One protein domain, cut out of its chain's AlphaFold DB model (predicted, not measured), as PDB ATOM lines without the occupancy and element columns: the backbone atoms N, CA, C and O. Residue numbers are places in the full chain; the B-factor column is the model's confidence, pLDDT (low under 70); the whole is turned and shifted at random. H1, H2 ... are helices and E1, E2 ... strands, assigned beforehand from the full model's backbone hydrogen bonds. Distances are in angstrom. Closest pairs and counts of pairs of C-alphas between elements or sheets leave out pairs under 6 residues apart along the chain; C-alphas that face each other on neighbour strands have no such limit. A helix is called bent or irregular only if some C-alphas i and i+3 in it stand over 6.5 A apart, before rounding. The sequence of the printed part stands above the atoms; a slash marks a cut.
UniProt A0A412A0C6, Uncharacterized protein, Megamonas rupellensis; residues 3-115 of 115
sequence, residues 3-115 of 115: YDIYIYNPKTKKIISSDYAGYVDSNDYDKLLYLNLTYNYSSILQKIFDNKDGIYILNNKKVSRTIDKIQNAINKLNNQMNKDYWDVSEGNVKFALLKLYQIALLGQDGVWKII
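What this domain is: This is residues 3 to 115 of the 115 residues of an uncharacterized protein of Megamonas rupellensis (UniProt A0A412A0C6). What is the shape? A three-strand sheet has the long helix H4 along one face, with short H2 on that face too; H3 runs side by side with H4, and H1 lies across one end of that pair. What is it built of? The printed part has 113 residues, with elements E1, E2, H1, H2, H3, H4, E3; the class is mixed and the sheet, E2 E1 E3, is antiparallel. How large is it? It is compact, radius of gyration of the C-alphas 13.4 A, spanning 38 by 28 by 21 A.

Where its parts are: Where do the strands lie? E1, residues 3 to 9, starts at C-alpha 3 (43.363, -52.421, -5.535) and is 18.9 A long; E2 is residues 34 to 38; E3, residues 111 to 114, ends at C-alpha 114 (45.562, -50.435, -11.343). Where are the helices? H1 is residues 39 to 49, irregular, with C-alphas 40 and 43 7.5 A apart; H2 is 54 to 58, H3 67 to 75, and H4 90 to 106, 24.6 A long.

How they stand to each other: How do the strands pair? Inner strand E1 forms a hairpin with E2, N 5 and O 35 being 2.9 A apart, and is antiparallel to E3, N 8 and O 111 being 2.8 A apart. What is on the sheet? H4, in two layers with it, runs along the strands at a height of 9.9 A; its closest C-alphas to E2 are Leu 100 and Leu 35, 6.6 A. H2 is on the same face. How do helices meet? H3 and H4 form a helical hairpin at a shallow tilt of 24 degrees, closest C-alphas Ile 74 and Lys 94, 5.5 A; H1 touches residues 90 to 93 of H4 alone, about perpendicular at 78 degrees, closest C-alphas Tyr 41 and Val 93, 6.4 A. Every O i to N i+4 pair is within hydrogen-bond range in H3 and H4, 5 of 7 in H1, and 0 of 1 in H2, where 2 of 2 O i to N i+3 pairs are.

The domain as a whole: Which links are long? E1 to E2, 24 residues, and H3 to H4, 14; the printed part has no cut. Where is confidence low? Residues 22 to 30 are under 70.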
ATOM      1  N   TYR A   3      42.763 -52.982  -4.329       93.38
ATOM      2  CA  TYR A   3      43.363 -52.421  -5.535       93.38
ATOM      3  C   TYR A   3      44.868 -52.664  -5.504       93.38
ATOM      4  O   TYR A   3      45.532 -52.282  -4.533       93.38
ATOM      5  N   ASP A   4      45.402 -53.210  -6.587       93.81
ATOM      6  CA  ASP A   4      46.839 -53.354  -6.774       93.81
ATOM      7  C   ASP A   4      47.333 -52.220  -7.674       93.81
ATOM      8  O   ASP A   4      47.045 -52.175  -8.873       93.81
ATOM      9  N   ILE A   5      48.042 -51.256  -7.081       95.31
ATOM     10  CA  ILE A   5      48.436 -50.012  -7.748       95.31
ATOM     11  C   ILE A   5      49.928 -50.057  -8.057       95.31
ATOM     12  O   ILE A   5      50.754 -49.986  -7.155       95.31
ATOM     13  N   TYR A   6      50.275 -50.112  -9.339       94.75
ATOM     14  CA  TYR A   6      51.657 -50.143  -9.817       94.75
ATOM     15  C   TYR A   6      52.011 -48.891 -10.613       94.75
ATOM     16  O   TYR A   6      51.161 -48.295 -11.284       94.75
ATOM     17  N   ILE A   7      53.305 -48.566 -10.651       94.94
ATOM     18  CA  ILE A   7      53.866 -47.672 -11.666       94.94
ATOM     19  C   ILE A   7      54.557 -48.502 -12.746       94.94
ATOM     20  O   ILE A   7      55.535 -49.204 -12.504       94.94
ATOM     21  N   TYR A   8      54.049 -48.402 -13.969       94.44
ATOM     22  CA  TYR A   8      54.488 -49.155 -15.135       94.44
ATOM     23  C   TYR A   8      55.259 -48.265 -16.115       94.44
ATOM     24  O   TYR A   8      54.833 -47.155 -16.435       94.44
ATOM     25  N   ASN A   9      56.379 -48.759 -16.640       93.62
ATOM     26  CA  ASN A   9      57.116 -48.102 -17.713       93.62
ATOM     27  C   ASN A   9      56.644 -48.645 -19.077       93.62
ATOM     28  O   ASN A   9      56.934 -49.799 -19.412       93.62
ATOM     29  N   PRO A  10      55.965 -47.831 -19.911       89.31
ATOM     30  CA  PRO A  10      55.428 -48.296 -21.187       89.31
ATOM     31  C   PRO A  10      56.498 -48.633 -22.231       89.31
ATOM     32  O   PRO A  10      56.215 -49.403 -23.145       89.31
ATOM     33  N   LYS A  11      57.721 -48.099 -22.102       90.50
ATOM     34  CA  LYS A  11      58.826 -48.384 -23.031       90.50
ATOM     35  C   LYS A  11      59.434 -49.758 -22.766       90.50
ATOM     36  O   LYS A  11      59.639 -50.527 -23.697       90.50
ATOM     37  N   THR A  12      59.711 -50.071 -21.500       92.06
ATOM     38  CA  THR A  12      60.333 -51.348 -21.104       92.06
ATOM     39  C   THR A  12      59.315 -52.459 -20.859       92.06
ATOM     40  O   THR A  12      59.697 -53.620 -20.752       92.06
ATOM     41  N   LYS A  13      58.028 -52.105 -20.775       89.31
ATOM     42  CA  LYS A  13      56.909 -52.991 -20.447       89.31
ATOM     43  C   LYS A  13      57.032 -53.682 -19.083       89.31
ATOM     44  O   LYS A  13      56.562 -54.803 -18.905       89.31
ATOM     45  N   LYS A  14      57.653 -53.007 -18.113       90.62
ATOM     46  CA  LYS A  14      57.889 -53.524 -16.756       90.62
ATOM     47  C   LYS A  14      57.356 -52.568 -15.691       90.62
ATOM     48  O   LYS A  14      57.250 -51.365 -15.934       90.62
ATOM     49  N   ILE A  15      57.036 -53.108 -14.516       91.19
ATOM     50  CA  ILE A  15      56.808 -52.304 -13.306       91.19
ATOM     51  C   ILE A  15      58.145 -51.664 -12.918       91.19
ATOM     52  O   ILE A  15      59.196 -52.294 -13.039       91.19
ATOM     53  N   ILE A  16      58.109 -50.395 -12.526       90.25
ATOM     54  CA  ILE A  16      59.295 -49.656 -12.100       90.25
ATOM     55  C   ILE A  16      59.691 -50.136 -10.705       90.25
ATOM     56  O   ILE A  16      58.834 -50.270  -9.835       90.25
ATOM     57  N   SER A  17      60.981 -50.365 -10.489       87.62
ATOM     58  CA  SER A  17      61.560 -50.595  -9.168       87.62
ATOM     59  C   SER A  17      62.421 -49.408  -8.740       87.62
ATOM     60  O   SER A  17      62.905 -48.635  -9.570       87.62
ATOM     61  N   SER A  18      62.594 -49.244  -7.433       83.44
ATOM     62  CA  SER A  18      63.471 -48.236  -6.840       83.44
ATOM     63  C   SER A  18      64.027 -48.751  -5.524       83.44
ATOM     64  O   SER A  18      63.275 -49.280  -4.711       83.44
ATOM     65  N   ASP A  19      65.309 -48.515  -5.250       79.56
ATOM     66  CA  ASP A  19      65.901 -48.819  -3.940       79.56
ATOM     67  C   ASP A  19      65.192 -48.109  -2.777       79.56
ATOM     68  O   ASP A  19      65.244 -48.584  -1.646       79.56
ATOM     69  N   TYR A  20      64.463 -47.027  -3.065       75.12
ATOM     70  CA  TYR A  20      63.666 -46.295  -2.086       75.12
ATOM     71  C   TYR A  20      62.271 -46.893  -1.836       75.12
ATOM     72  O   TYR A  20      61.601 -46.488  -0.889       75.12
ATOM     73  N   ALA A  21      61.820 -47.857  -2.645       72.19
ATOM     74  CA  ALA A  21      60.479 -48.435  -2.539       72.19
ATOM     75  C   ALA A  21      60.266 -49.214  -1.229       72.19
ATOM     76  O   ALA A  21      59.196 -49.115  -0.629       72.19
ATOM     77  N   GLY A  22      61.299 -49.911  -0.744       62.25
ATOM     78  CA  GLY A  22      61.244 -50.658   0.521       62.25
ATOM     79  C   GLY A  22      60.985 -49.787   1.755       62.25
ATOM     80  O   GLY A  22      60.541 -50.283   2.782       62.25
ATOM     81  N   TYR A  23      61.196 -48.469   1.655       59.69
ATOM     82  CA  TYR A  23      60.936 -47.528   2.748       59.69
ATOM     83  C   TYR A  23      59.488 -47.014   2.796       59.69
ATOM     84  O   TYR A  23      59.120 -46.367   3.776       59.69
ATOM     85  N   VAL A  24      58.676 -47.249   1.756       62.84
ATOM     86  CA  VAL A  24      57.304 -46.713   1.657       62.84
ATOM     87  C   VAL A  24      56.258 -47.759   2.065       62.84
ATOM     88  O   VAL A  24      55.337 -47.442   2.818       62.84
ATOM     89  N   ASP A  25      56.410 -48.992   1.578       56.84
ATOM     90  CA  ASP A  25      55.718 -50.225   1.991       56.84
ATOM     91  C   ASP A  25      56.212 -51.340   1.053       56.84
ATOM     92  O   ASP A  25      56.099 -51.186  -0.165       56.84
ATOM     93  N   SER A  26      56.743 -52.458   1.551       45.38
ATOM     94  CA  SER A  26      57.114 -53.576   0.671       45.38
ATOM     95  C   SER A  26      56.846 -54.948   1.289       45.38
ATOM     96  O   SER A  26      57.127 -55.214   2.455       45.38
ATOM     97  N   ASN A  27      56.341 -55.855   0.448       50.22
ATOM     98  CA  ASN A  27      56.693 -57.269   0.537       50.22
ATOM     99  C   ASN A  27      58.047 -57.402  -0.181       50.22
ATOM    100  O   ASN A  27      58.149 -57.223  -1.396       50.22
ATOM    101  N   ASP A  28      59.098 -57.579   0.609       52.28
ATOM    102  CA  ASP A  28      60.403 -56.938   0.418       52.28
ATOM    103  C   ASP A  28      61.413 -57.703  -0.461       52.28
ATOM    104  O   ASP A  28      62.563 -57.897  -0.075       52.28
ATOM    105  N   TYR A  29      61.007 -58.147  -1.657       55.25
ATOM    106  CA  TYR A  29      61.937 -58.830  -2.578       55.25
ATOM    107  C   TYR A  29      62.284 -58.022  -3.837       55.25
ATOM    108  O   TYR A  29      63.459 -57.912  -4.180       55.25
ATOM    109  N   ASP A  30      61.308 -57.376  -4.485       64.62
ATOM    110  CA  ASP A  30      61.523 -56.810  -5.830       64.62
ATOM    111  C   ASP A  30      61.627 -55.275  -5.881       64.62
ATOM    112  O   ASP A  30      61.800 -54.701  -6.961       64.62
ATOM    113  N   LYS A  31      61.520 -54.589  -4.729       82.38
ATOM    114  CA  LYS A  31      61.624 -53.117  -4.628       82.38
ATOM    115  C   LYS A  31      60.713 -52.377  -5.625       82.38
ATOM    116  O   LYS A  31      61.074 -51.333  -6.172       82.38
ATOM    117  N   LEU A  32      59.542 -52.945  -5.914       87.75
ATOM    118  CA  LEU A  32      58.607 -52.412  -6.902       87.75
ATOM    119  C   LEU A  32      57.914 -51.155  -6.374       87.75
ATOM    120  O   LEU A  32      57.508 -51.094  -5.219       87.75
ATOM    121  N   LEU A  33      57.709 -50.180  -7.258       91.62
ATOM    122  CA  LEU A  33      56.814 -49.049  -7.033       91.62
ATOM    123  C   LEU A  33      55.365 -49.543  -7.094       91.62
ATOM    124  O   LEU A  33      54.733 -49.553  -8.157       91.62
ATOM    125  N   TYR A  34      54.882 -50.000  -5.941       90.69
ATOM    126  CA  TYR A  34      53.618 -50.700  -5.763       90.69
ATOM    127  C   TYR A  34      52.957 -50.341  -4.429       90.69
ATOM    128  O   TYR A  34      53.638 -50.164  -3.425       90.69
ATOM    129  N   LEU A  35      51.625 -50.282  -4.414       92.12
ATOM    130  CA  LEU A  35      50.827 -50.179  -3.198       92.12
ATOM    131  C   LEU A  35      49.589 -51.072  -3.297       92.12
ATOM    132  O   LEU A  35      48.858 -51.017  -4.288       92.12
ATOM    133  N   ASN A  36      49.319 -51.823  -2.230       91.12
ATOM    134  CA  ASN A  36      48.042 -52.500  -2.033       91.12
ATOM    135  C   ASN A  36      47.092 -51.592  -1.237       91.12
ATOM    136  O   ASN A  36      47.399 -51.176  -0.118       91.12
ATOM    137  N   LEU A  37      45.930 -51.285  -1.806       93.12
ATOM    138  CA  LEU A  37      44.931 -50.417  -1.186       93.12
ATOM    139  C   LEU A  37      43.633 -51.194  -0.977       93.12
ATOM    140  O   LEU A  37      43.103 -51.779  -1.912       93.12
ATOM    141  N   THR A  38      43.064 -51.196   0.224       94.69
ATOM    142  CA  THR A  38      41.803 -51.915   0.471       94.69
ATOM    143  C   THR A  38      40.612 -51.305  -0.288       94.69
ATOM    144  O   THR A  38      40.472 -50.082  -0.369       94.69
ATOM    145  N   TYR A  39      39.691 -52.143  -0.793       95.06
ATOM    146  CA  TYR A  39      38.426 -51.665  -1.385       95.06
ATOM    147  C   TYR A  39      37.489 -51.009  -0.369       95.06
ATOM    148  O   TYR A  39      36.595 -50.259  -0.770       95.06
ATOM    149  N   ASN A  40      37.704 -51.229   0.931       96.75
ATOM    150  CA  ASN A  40      36.905 -50.609   1.988       96.75
ATOM    151  C   ASN A  40      36.940 -49.072   1.881       96.75
ATOM    152  O   ASN A  40      35.972 -48.393   2.200       96.75
ATOM    153  N   TYR A  41      38.022 -48.513   1.332       97.00
ATOM    154  CA  TYR A  41      38.189 -47.074   1.137       97.00
ATOM    155  C   TYR A  41      37.432 -46.500  -0.069       97.00
ATOM    156  O   TYR A  41      37.449 -45.288  -0.276       97.00
ATOM    157  N   SER A  42      36.781 -47.339  -0.881       96.69
ATOM    158  CA  SER A  42      36.124 -46.952  -2.141       96.69
ATOM    159  C   SER A  42      35.187 -45.751  -2.002       96.69
ATOM    160  O   SER A  42      35.303 -44.809  -2.782       96.69
ATOM    161  N   SER A  43      34.315 -45.736  -0.994       96.88
ATOM    162  CA  SER A  43      33.344 -44.656  -0.781       96.88
ATOM    163  C   SER A  43      34.016 -43.302  -0.519       96.88
ATOM    164  O   SER A  43      33.640 -42.290  -1.114       96.88
ATOM    165  N   ILE A  44      35.061 -43.281   0.315       97.94
ATOM    166  CA  ILE A  44      35.847 -42.073   0.591       97.94
ATOM    167  C   ILE A  44      36.606 -41.644  -0.667       97.94
ATOM    168  O   ILE A  44      36.570 -40.468  -1.023       97.94
ATOM    169  N   LEU A  45      37.247 -42.583  -1.370       97.81
ATOM    170  CA  LEU A  45      37.994 -42.300  -2.600       97.81
ATOM    171  C   LEU A  45      37.086 -41.678  -3.671       97.81
ATOM    172  O   LEU A  45      37.455 -40.672  -4.273       97.81
ATOM    173  N   GLN A  46      35.883 -42.218  -3.871       97.81
ATOM    174  CA  GLN A  46      34.915 -41.670  -4.823       97.81
ATOM    175  C   GLN A  46      34.525 -40.230  -4.482       97.81
ATOM    176  O   GLN A  46      34.500 -39.365  -5.357       97.81
ATOM    177  N   LYS A  47      34.287 -39.956  -3.194       97.38
ATOM    178  CA  LYS A  47      33.936 -38.623  -2.699       97.38
ATOM    179  C   LYS A  47      35.078 -37.617  -2.871       97.38
ATOM    180  O   LYS A  47      34.855 -36.522  -3.376       97.38
ATOM    181  N   ILE A  48      36.308 -37.951  -2.467       96.94
ATOM    182  CA  ILE A  48      37.428 -36.989  -2.511       96.94
ATOM    183  C   ILE A  48      37.913 -36.702  -3.934       96.94
ATOM    184  O   ILE A  48      38.358 -35.582  -4.211       96.94
ATOM    185  N   PHE A  49      37.807 -37.683  -4.835       96.44
ATOM    186  CA  PHE A  49      38.114 -37.510  -6.252       96.44
ATOM    187  C   PHE A  49      36.953 -36.929  -7.064       96.44
ATOM    188  O   PHE A  49      37.162 -36.612  -8.235       96.44
ATOM    189  N   ASP A  50      35.779 -36.765  -6.445       95.31
ATOM    190  CA  ASP A  50      34.539 -36.331  -7.097       95.31
ATOM    191  C   ASP A  50      34.239 -37.162  -8.357       95.31
ATOM    192  O   ASP A  50      34.021 -36.663  -9.462       95.31
ATOM    193  N   ASN A  51      34.369 -38.485  -8.213       96.25
ATOM    194  CA  ASN A  51      34.247 -39.419  -9.321       96.25
ATOM    195  C   ASN A  51      33.888 -40.825  -8.830       96.25
ATOM    196  O   ASN A  51      34.572 -41.382  -7.975       96.25
ATOM    197  N   LYS A  52      32.870 -41.441  -9.437       96.06
ATOM    198  CA  LYS A  52      32.415 -42.805  -9.110       96.06
ATOM    199  C   LYS A  52      33.484 -43.896  -9.282       96.06
ATOM    200  O   LYS A  52      33.396 -44.932  -8.633       96.06
ATOM    201  N   ASP A  53      34.497 -43.662 -10.114       95.12
ATOM    202  CA  ASP A  53      35.587 -44.613 -10.346       95.12
ATOM    203  C   ASP A  53      36.665 -44.526  -9.243       95.12
ATOM    204  O   ASP A  53      37.555 -45.373  -9.166       95.12
ATOM    205  N   GLY A  54      36.599 -43.520  -8.358       96.38
ATOM    206  CA  GLY A  54      37.507 -43.368  -7.222       96.38
ATOM    207  C   GLY A  54      38.974 -43.368  -7.652       96.38
ATOM    208  O   GLY A  54      39.394 -42.528  -8.441       96.38
ATOM    209  N   ILE A  55      39.764 -44.321  -7.151       97.19
ATOM    210  CA  ILE A  55      41.194 -44.422  -7.482       97.19
ATOM    211  C   ILE A  55      41.452 -44.818  -8.948       97.19
ATOM    212  O   ILE A  55      42.476 -44.430  -9.515       97.19
ATOM    213  N   TYR A  56      40.512 -45.506  -9.612       97.56
ATOM    214  CA  TYR A  56      40.671 -45.933 -11.008       97.56
ATOM    215  C   TYR A  56      40.751 -44.767 -11.994       97.56
ATOM    216  O   TYR A  56      41.244 -44.955 -13.107       97.56
ATOM    217  N   ILE A  57      40.392 -43.541 -11.593       97.44
ATOM    218  CA  ILE A  57      40.609 -42.363 -12.438       97.44
ATOM    219  C   ILE A  57      42.082 -42.144 -12.786       97.44
ATOM    220  O   ILE A  57      42.367 -41.364 -13.696       97.44
ATOM    221  N   LEU A  58      43.014 -42.738 -12.036       97.75
ATOM    222  CA  LEU A  58      44.447 -42.662 -12.295       97.75
ATOM    223  C   LEU A  58      44.894 -43.682 -13.346       97.75
ATOM    224  O   LEU A  58      45.901 -43.451 -14.009       97.75
ATOM    225  N   ASN A  59      44.151 -44.778 -13.525       97.62
ATOM    226  CA  ASN A  59      44.567 -45.907 -14.348       97.62
ATOM    227  C   ASN A  59      44.894 -45.472 -15.785       97.62
ATOM    228  O   ASN A  59      44.184 -44.661 -16.383       97.62
ATOM    229  N   ASN A  60      45.986 -46.003 -16.335       97.25
ATOM    230  CA  ASN A  60      46.522 -45.662 -17.655       97.25
ATOM    231  C   ASN A  60      46.892 -44.176 -17.860       97.25
ATOM    232  O   ASN A  60      47.161 -43.760 -18.990       97.25
ATOM    233  N   LYS A  61      46.955 -43.356 -16.800       97.94
ATOM    234  CA  LYS A  61      47.435 -41.967 -16.882       97.94
ATOM    235  C   LYS A  61      48.894 -41.866 -16.458       97.94
ATOM    236  O   LYS A  61      49.367 -42.614 -15.605       97.94
ATOM    237  N   LYS A  62      49.612 -40.915 -17.061       97.81
ATOM    238  CA  LYS A  62      50.999 -40.616 -16.688       97.81
ATOM    239  C   LYS A  62      51.043 -40.084 -15.256       97.81
ATOM    240  O   LYS A  62      50.298 -39.154 -14.946       97.81
ATOM    241  N   VAL A  63      51.943 -40.623 -14.432       97.81
ATOM    242  CA  VAL A  63      52.071 -40.260 -13.013       97.81
ATOM    243  C   VAL A  63      52.283 -38.757 -12.842       97.81
ATOM    244  O   VAL A  63      51.521 -38.111 -12.120       97.81
ATOM    245  N   SER A  64      53.211 -38.168 -13.603       97.62
ATOM    246  CA  SER A  64      53.496 -36.728 -13.551       97.62
ATOM    247  C   SER A  64      52.310 -35.816 -13.892       97.62
ATOM    248  O   SER A  64      52.325 -34.645 -13.539       97.62
ATOM    249  N   ARG A  65      51.266 -36.317 -14.570       97.88
ATOM    250  CA  ARG A  65      50.068 -35.525 -14.919       97.88
ATOM    251  C   ARG A  65      48.959 -35.608 -13.876       97.88
ATOM    252  O   ARG A  65      47.953 -34.914 -13.995       97.88
ATOM    253  N   THR A  66      49.079 -36.515 -12.914       97.88
ATOM    254  CA  THR A  66      48.017 -36.790 -11.940       97.88
ATOM    255  C   THR A  66      48.488 -36.705 -10.498       97.88
ATOM    256  O   THR A  66      47.653 -36.817  -9.607       97.88
ATOM    257  N   ILE A  67      49.785 -36.524 -10.252       97.00
ATOM    258  CA  ILE A  67      50.353 -36.452  -8.902       97.00
ATOM    259  C   ILE A  67      49.687 -35.350  -8.057       97.00
ATOM    260  O   ILE A  67      49.287 -35.610  -6.923       97.00
ATOM    261  N   ASP A  68      49.386 -34.196  -8.659       97.12
ATOM    262  CA  ASP A  68      48.661 -33.100  -7.999       97.12
ATOM    263  C   ASP A  68      47.231 -33.490  -7.599       97.12
ATOM    264  O   ASP A  68      46.696 -32.997  -6.608       97.12
ATOM    265  N   LYS A  69      46.585 -34.416  -8.327       97.25
ATOM    266  CA  LYS A  69      45.257 -34.923  -7.940       97.25
ATOM    267  C   LYS A  69      45.327 -35.714  -6.639       97.25
ATOM    268  O   LYS A  69      44.411 -35.612  -5.828       97.25
ATOM    269  N   ILE A  70      46.400 -36.480  -6.444       97.50
ATOM    270  CA  ILE A  70      46.639 -37.241  -5.212       97.50
ATOM    271  C   ILE A  70      46.909 -36.265  -4.065       97.50
ATOM    272  O   ILE A  70      46.277 -36.371  -3.018       97.50
ATOM    273  N   GLN A  71      47.765 -35.264  -4.284       97.75
ATOM    274  CA  GLN A  71      48.048 -34.231  -3.285       97.75
ATOM    275  C   GLN A  71      46.779 -33.470  -2.864       97.75
ATOM    276  O   GLN A  71      46.498 -33.321  -1.676       97.75
ATOM    277  N   ASN A  72      45.959 -33.058  -3.831       97.56
ATOM    278  CA  ASN A  72      44.685 -32.394  -3.561       97.56
ATOM    279  C   ASN A  72      43.703 -33.300  -2.807       97.56
ATOM    280  O   ASN A  72      42.989 -32.821  -1.931       97.56
ATOM    281  N   ALA A  73      43.667 -34.601  -3.111       97.31
ATOM    282  CA  ALA A  73      42.841 -35.567  -2.388       97.31
ATOM    283  C   ALA A  73      43.301 -35.741  -0.927       97.31
ATOM    284  O   ALA A  73      42.465 -35.732  -0.027       97.31
ATOM    285  N   ILE A  74      44.614 -35.806  -0.675       98.00
ATOM    286  CA  ILE A  74      45.203 -35.855   0.678       98.00
ATOM    287  C   ILE A  74      44.789 -34.633   1.506       98.00
ATOM    288  O   ILE A  74      44.447 -34.769   2.682       98.00
ATOM    289  N   ASN A  75      44.783 -33.446   0.894       97.75
ATOM    290  CA  ASN A  75      44.435 -32.192   1.566       97.75
ATOM    291  C   ASN A  75      42.950 -32.094   1.961       97.75
ATOM    292  O   ASN A  75      42.608 -31.281   2.816       97.75
ATOM    293  N   LYS A  76      42.070 -32.919   1.378       97.56
ATOM    294  CA  LYS A  76      40.639 -32.979   1.727       97.56
ATOM    295  C   LYS A  76      40.338 -33.866   2.942       97.56
ATOM    296  O   LYS A  76      39.211 -33.836   3.423       97.56
ATOM    297  N   LEU A  77      41.297 -34.672   3.399       97.69
ATOM    298  CA  LEU A  77      41.093 -35.682   4.440       97.69
ATOM    299  C   LEU A  77      41.592 -35.203   5.806       97.69
ATOM    300  O   LEU A  77      42.668 -34.596   5.922       97.69
ATOM    301  N   ASN A  78      40.850 -35.548   6.857       96.38
ATOM    302  CA  ASN A  78      41.305 -35.366   8.232       96.38
ATOM    303  C   ASN A  78      42.384 -36.402   8.641       96.38
ATOM    304  O   ASN A  78      42.745 -37.291   7.871       96.38
ATOM    305  N   ASN A  79      42.940 -36.257   9.849       95.62
ATOM    306  CA  ASN A  79      44.022 -37.114  10.364       95.62
ATOM    307  C   ASN A  79      43.537 -38.209  11.341       95.62
ATOM    308  O   ASN A  79      44.363 -38.877  11.956       95.62
ATOM    309  N   GLN A  80      42.227 -38.375  11.549       95.75
ATOM    310  CA  GLN A  80      41.677 -39.345  12.500       95.75
ATOM    311  C   GLN A  80      41.740 -40.757  11.912       95.75
ATOM    312  O   GLN A  80      41.006 -41.092  10.981       95.75
ATOM    313  N   MET A  81      42.649 -41.567  12.451       94.56
ATOM    314  CA  MET A  81      42.882 -42.953  12.047       94.56
ATOM    315  C   MET A  81      42.135 -43.932  12.951       94.56
ATOM    316  O   MET A  81      41.974 -43.687  14.149       94.56
ATOM    317  N   ASN A  82      41.760 -45.076  12.380       93.81
ATOM    318  CA  ASN A  82      41.335 -46.230  13.168       93.81
ATOM    319  C   ASN A  82      42.563 -47.103  13.450       93.81
ATOM    320  O   ASN A  82      43.573 -47.007  12.755       93.81
ATOM    321  N   LYS A  83      42.496 -47.949  14.486       91.50
ATOM    322  CA  LYS A  83      43.623 -48.835  14.828       91.50
ATOM    323  C   LYS A  83      43.868 -49.893  13.755       91.50
ATOM    324  O   LYS A  83      45.020 -50.208  13.478       91.50
ATOM    325  N   ASP A  84      42.797 -50.442  13.192       90.62
ATOM    326  CA  ASP A  84      42.891 -51.370  12.075       90.62
ATOM    327  C   ASP A  84      43.025 -50.574  10.771       90.62
ATOM    328  O   ASP A  84      42.233 -49.669  10.501       90.62
ATOM    329  N   TYR A  85      44.029 -50.911   9.961       84.31
ATOM    330  CA  TYR A  85      44.199 -50.352   8.623       84.31
ATOM    331  C   TYR A  85      42.981 -50.655   7.749       84.31
ATOM    332  O   TYR A  85      42.520 -49.789   7.012       84.31
ATOM    333  N   TRP A  86      42.413 -51.856   7.841       89.31
ATOM    334  CA  TRP A  86      41.301 -52.263   6.985       89.31
ATOM    335  C   TRP A  86      40.010 -51.495   7.281       89.31
ATOM    336  O   TRP A  86      39.133 -51.439   6.412       89.31
ATOM    337  N   ASP A  87      39.907 -50.857   8.448       92.69
ATOM    338  CA  ASP A  87      38.757 -50.041   8.809       92.69
ATOM    339  C   ASP A  87      38.700 -48.737   8.009       92.69
ATOM    340  O   ASP A  87      39.695 -48.046   7.771       92.69
ATOM    341  N   VAL A  88      37.479 -48.355   7.642       94.56
ATOM    342  CA  VAL A  88      37.214 -47.139   6.873       94.56
ATOM    343  C   VAL A  88      37.269 -45.915   7.783       94.56
ATOM    344  O   VAL A  88      36.377 -45.698   8.601       94.56
ATOM    345  N   SER A  89      38.290 -45.079   7.604       96.88
ATOM    346  CA  SER A  89      38.381 -43.737   8.190       96.88
ATOM    347  C   SER A  89      39.145 -42.793   7.264       96.88
ATOM    348  O   SER A  89      39.979 -43.229   6.469       96.88
ATOM    349  N   GLU A  90      38.881 -41.486   7.353       97.75
ATOM    350  CA  GLU A  90      39.601 -40.502   6.533       97.75
ATOM    351  C   GLU A  90      41.111 -40.520   6.803       97.75
ATOM    352  O   GLU A  90      41.890 -40.429   5.855       97.75
ATOM    353  N   GLY A  91      41.534 -40.711   8.059       97.69
ATOM    354  CA  GLY A  91      42.949 -40.806   8.406       97.69
ATOM    355  C   GLY A  91      43.630 -42.035   7.805       97.69
ATOM    356  O   GLY A  91      44.741 -41.914   7.291       97.69
ATOM    357  N   ASN A  92      42.972 -43.200   7.801       97.06
ATOM    358  CA  ASN A  92      43.521 -44.408   7.175       97.06
ATOM    359  C   ASN A  92      43.680 -44.230   5.657       97.06
ATOM    360  O   ASN A  92      44.732 -44.541   5.094       97.06
ATOM    361  N   VAL A  93      42.676 -43.636   4.998       97.69
ATOM    362  CA  VAL A  93      42.754 -43.298   3.567       97.69
ATOM    363  C   VAL A  93      43.878 -42.300   3.306       97.69
ATOM    364  O   VAL A  93      44.647 -42.468   2.360       97.69
ATOM    365  N   LYS A  94      44.017 -41.275   4.153       98.06
ATOM    366  CA  LYS A  94      45.067 -40.261   4.024       98.06
ATOM    367  C   LYS A  94      46.452 -40.875   4.136       98.06
ATOM    368  O   LYS A  94      47.314 -40.573   3.315       98.06
ATOM    369  N   PHE A  95      46.651 -41.757   5.111       95.62
ATOM    370  CA  PHE A  95      47.894 -42.495   5.290       95.62
ATOM    371  C   PHE A  95      48.249 -43.316   4.043       95.62
ATOM    372  O   PHE A  95      49.368 -43.219   3.536       95.62
ATOM    373  N   ALA A  96      47.285 -44.047   3.482       95.44
ATOM    374  CA  ALA A  96      47.508 -44.820   2.265       95.44
ATOM    375  C   ALA A  96      47.798 -43.930   1.038       95.44
ATOM    376  O   ALA A  96      48.689 -44.231   0.244       95.44
ATOM    377  N   LEU A  97      47.107 -42.793   0.893       96.94
ATOM    378  CA  LEU A  97      47.376 -41.841  -0.190       96.94
ATOM    379  C   LEU A  97      48.733 -41.143  -0.047       96.94
ATOM    380  O   LEU A  97      49.364 -40.857  -1.062       96.94
ATOM    381  N   LEU A  98      49.212 -40.896   1.175       96.12
ATOM    382  CA  LEU A  98      50.562 -40.376   1.413       96.12
ATOM    383  C   LEU A  98      51.632 -41.364   0.930       96.12
ATOM    384  O   LEU A  98      52.564 -40.946   0.243       96.12
ATOM    385  N   LYS A  99      51.465 -42.665   1.201       94.00
ATOM    386  CA  LYS A  99      52.333 -43.716   0.639       94.00
ATOM    387  C   LYS A  99      52.276 -43.731  -0.889       94.00
ATOM    388  O   LYS A  99      53.308 -43.719  -1.556       94.00
ATOM    389  N   LEU A 100      51.070 -43.662  -1.458       95.50
ATOM    390  CA  LEU A 100      50.897 -43.592  -2.910       95.50
ATOM    391  C   LEU A 100      51.590 -42.362  -3.517       95.50
ATOM    392  O   LEU A 100      52.193 -42.459  -4.584       95.50
ATOM    393  N   TYR A 101      51.534 -41.213  -2.841       96.38
ATOM    394  CA  TYR A 101      52.204 -39.985  -3.264       96.38
ATOM    395  C   TYR A 101      53.732 -40.119  -3.220       96.38
ATOM    396  O   TYR A 101      54.405 -39.705  -4.161       96.38
ATOM    397  N   GLN A 102      54.293 -40.757  -2.188       94.12
ATOM    398  CA  GLN A 102      55.729 -41.053  -2.121       94.12
ATOM    399  C   GLN A 102      56.178 -41.954  -3.282       94.12
ATOM    400  O   GLN A 102      57.166 -41.651  -3.949       94.12
ATOM    401  N   ILE A 103      55.407 -42.999  -3.599       92.88
ATOM    402  CA  ILE A 103      55.647 -43.848  -4.777       92.88
ATOM    403  C   ILE A 103      55.544 -43.031  -6.078       92.88
ATOM    404  O   ILE A 103      56.388 -43.168  -6.965       92.88
ATOM    405  N   ALA A 104      54.556 -42.136  -6.182       95.06
ATOM    406  CA  ALA A 104      54.377 -41.253  -7.334       95.06
ATOM    407  C   ALA A 104      55.601 -40.359  -7.579       95.06
ATOM    408  O   ALA A 104      56.018 -40.199  -8.725       95.06
ATOM    409  N   LEU A 105      56.191 -39.805  -6.512       94.44
ATOM    410  CA  LEU A 105      57.381 -38.955  -6.591       94.44
ATOM    411  C   LEU A 105      58.591 -39.701  -7.167       94.44
ATOM    412  O   LEU A 105      59.343 -39.106  -7.939       94.44
ATOM    413  N   LEU A 106      58.745 -40.987  -6.840       92.50
ATOM    414  CA  LEU A 106      59.818 -41.848  -7.354       92.50
ATOM    415  C   LEU A 106      59.586 -42.293  -8.809       92.50
ATOM    416  O   LEU A 106      60.540 -42.562  -9.534       92.50
ATOM    417  N   GLY A 107      58.326 -42.388  -9.242       92.75
ATOM    418  CA  GLY A 107      57.928 -42.999 -10.514       92.75
ATOM    419  C   GLY A 107      57.259 -42.056 -11.517       92.75
ATOM    420  O   GLY A 107      56.451 -42.513 -12.327       92.75
ATOM    421  N   GLN A 108      57.560 -40.755 -11.487       94.75
ATOM    422  CA  GLN A 108      56.843 -39.726 -12.265       94.75
ATOM    423  C   GLN A 108      56.810 -39.964 -13.787       94.75
ATOM    424  O   GLN A 108      55.850 -39.574 -14.462       94.75
ATOM    425  N   ASP A 109      57.832 -40.625 -14.331       93.19
ATOM    426  CA  ASP A 109      57.919 -40.957 -15.756       93.19
ATOM    427  C   ASP A 109      57.047 -42.141 -16.183       93.19
ATOM    428  O   ASP A 109      56.813 -42.337 -17.381       93.19
ATOM    429  N   GLY A 110      56.549 -42.913 -15.221       96.44
ATOM    430  CA  GLY A 110      55.695 -44.060 -15.464       96.44
ATOM    431  C   GLY A 110      54.227 -43.709 -15.697       96.44
ATOM    432  O   GLY A 110      53.791 -42.553 -15.729       96.44
ATOM    433  N   VAL A 111      53.446 -44.766 -15.861       97.94
ATOM    434  CA  VAL A 111      51.996 -44.749 -16.029       97.94
ATOM    435  C   VAL A 111      51.392 -45.611 -14.932       97.94
ATOM    436  O   VAL A 111      51.923 -46.677 -14.625       97.94
ATOM    437  N   TRP A 112      50.283 -45.174 -14.347       97.50
ATOM    438  CA  TRP A 112      49.562 -45.994 -13.381       97.50
ATOM    439  C   TRP A 112      48.989 -47.242 -14.041       97.50
ATOM    440  O   TRP A 112      48.349 -47.156 -15.092       97.50
ATOM    441  N   LYS A 113      49.154 -48.384 -13.381       96.88
ATOM    442  CA  LYS A 113      48.458 -49.624 -13.705       96.88
ATOM    443  C   LYS A 113      47.743 -50.098 -12.448       96.88
ATOM    444  O   LYS A 113      48.406 -50.464 -11.485       96.88
ATOM    445  N   ILE A 114      46.416 -50.041 -12.467       96.12
ATOM    446  CA  ILE A 114      45.562 -50.435 -11.343       96.12
ATOM    447  C   ILE A 114      44.783 -51.680 -11.748       96.12
ATOM    448  O   ILE A 114      44.136 -51.669 -12.802       96.12
ATOM    449  N   ILE A 115      44.884 -52.727 -10.929       91.88
ATOM    450  CA  ILE A 115      44.177 -54.005 -11.081       91.88
ATOM    451  C   ILE A 115      43.179 -54.126  -9.933       91.88
ATOM    452  O   ILE A 115      43.572 -53.867  -8.772       91.88
TER     453      ILE A 115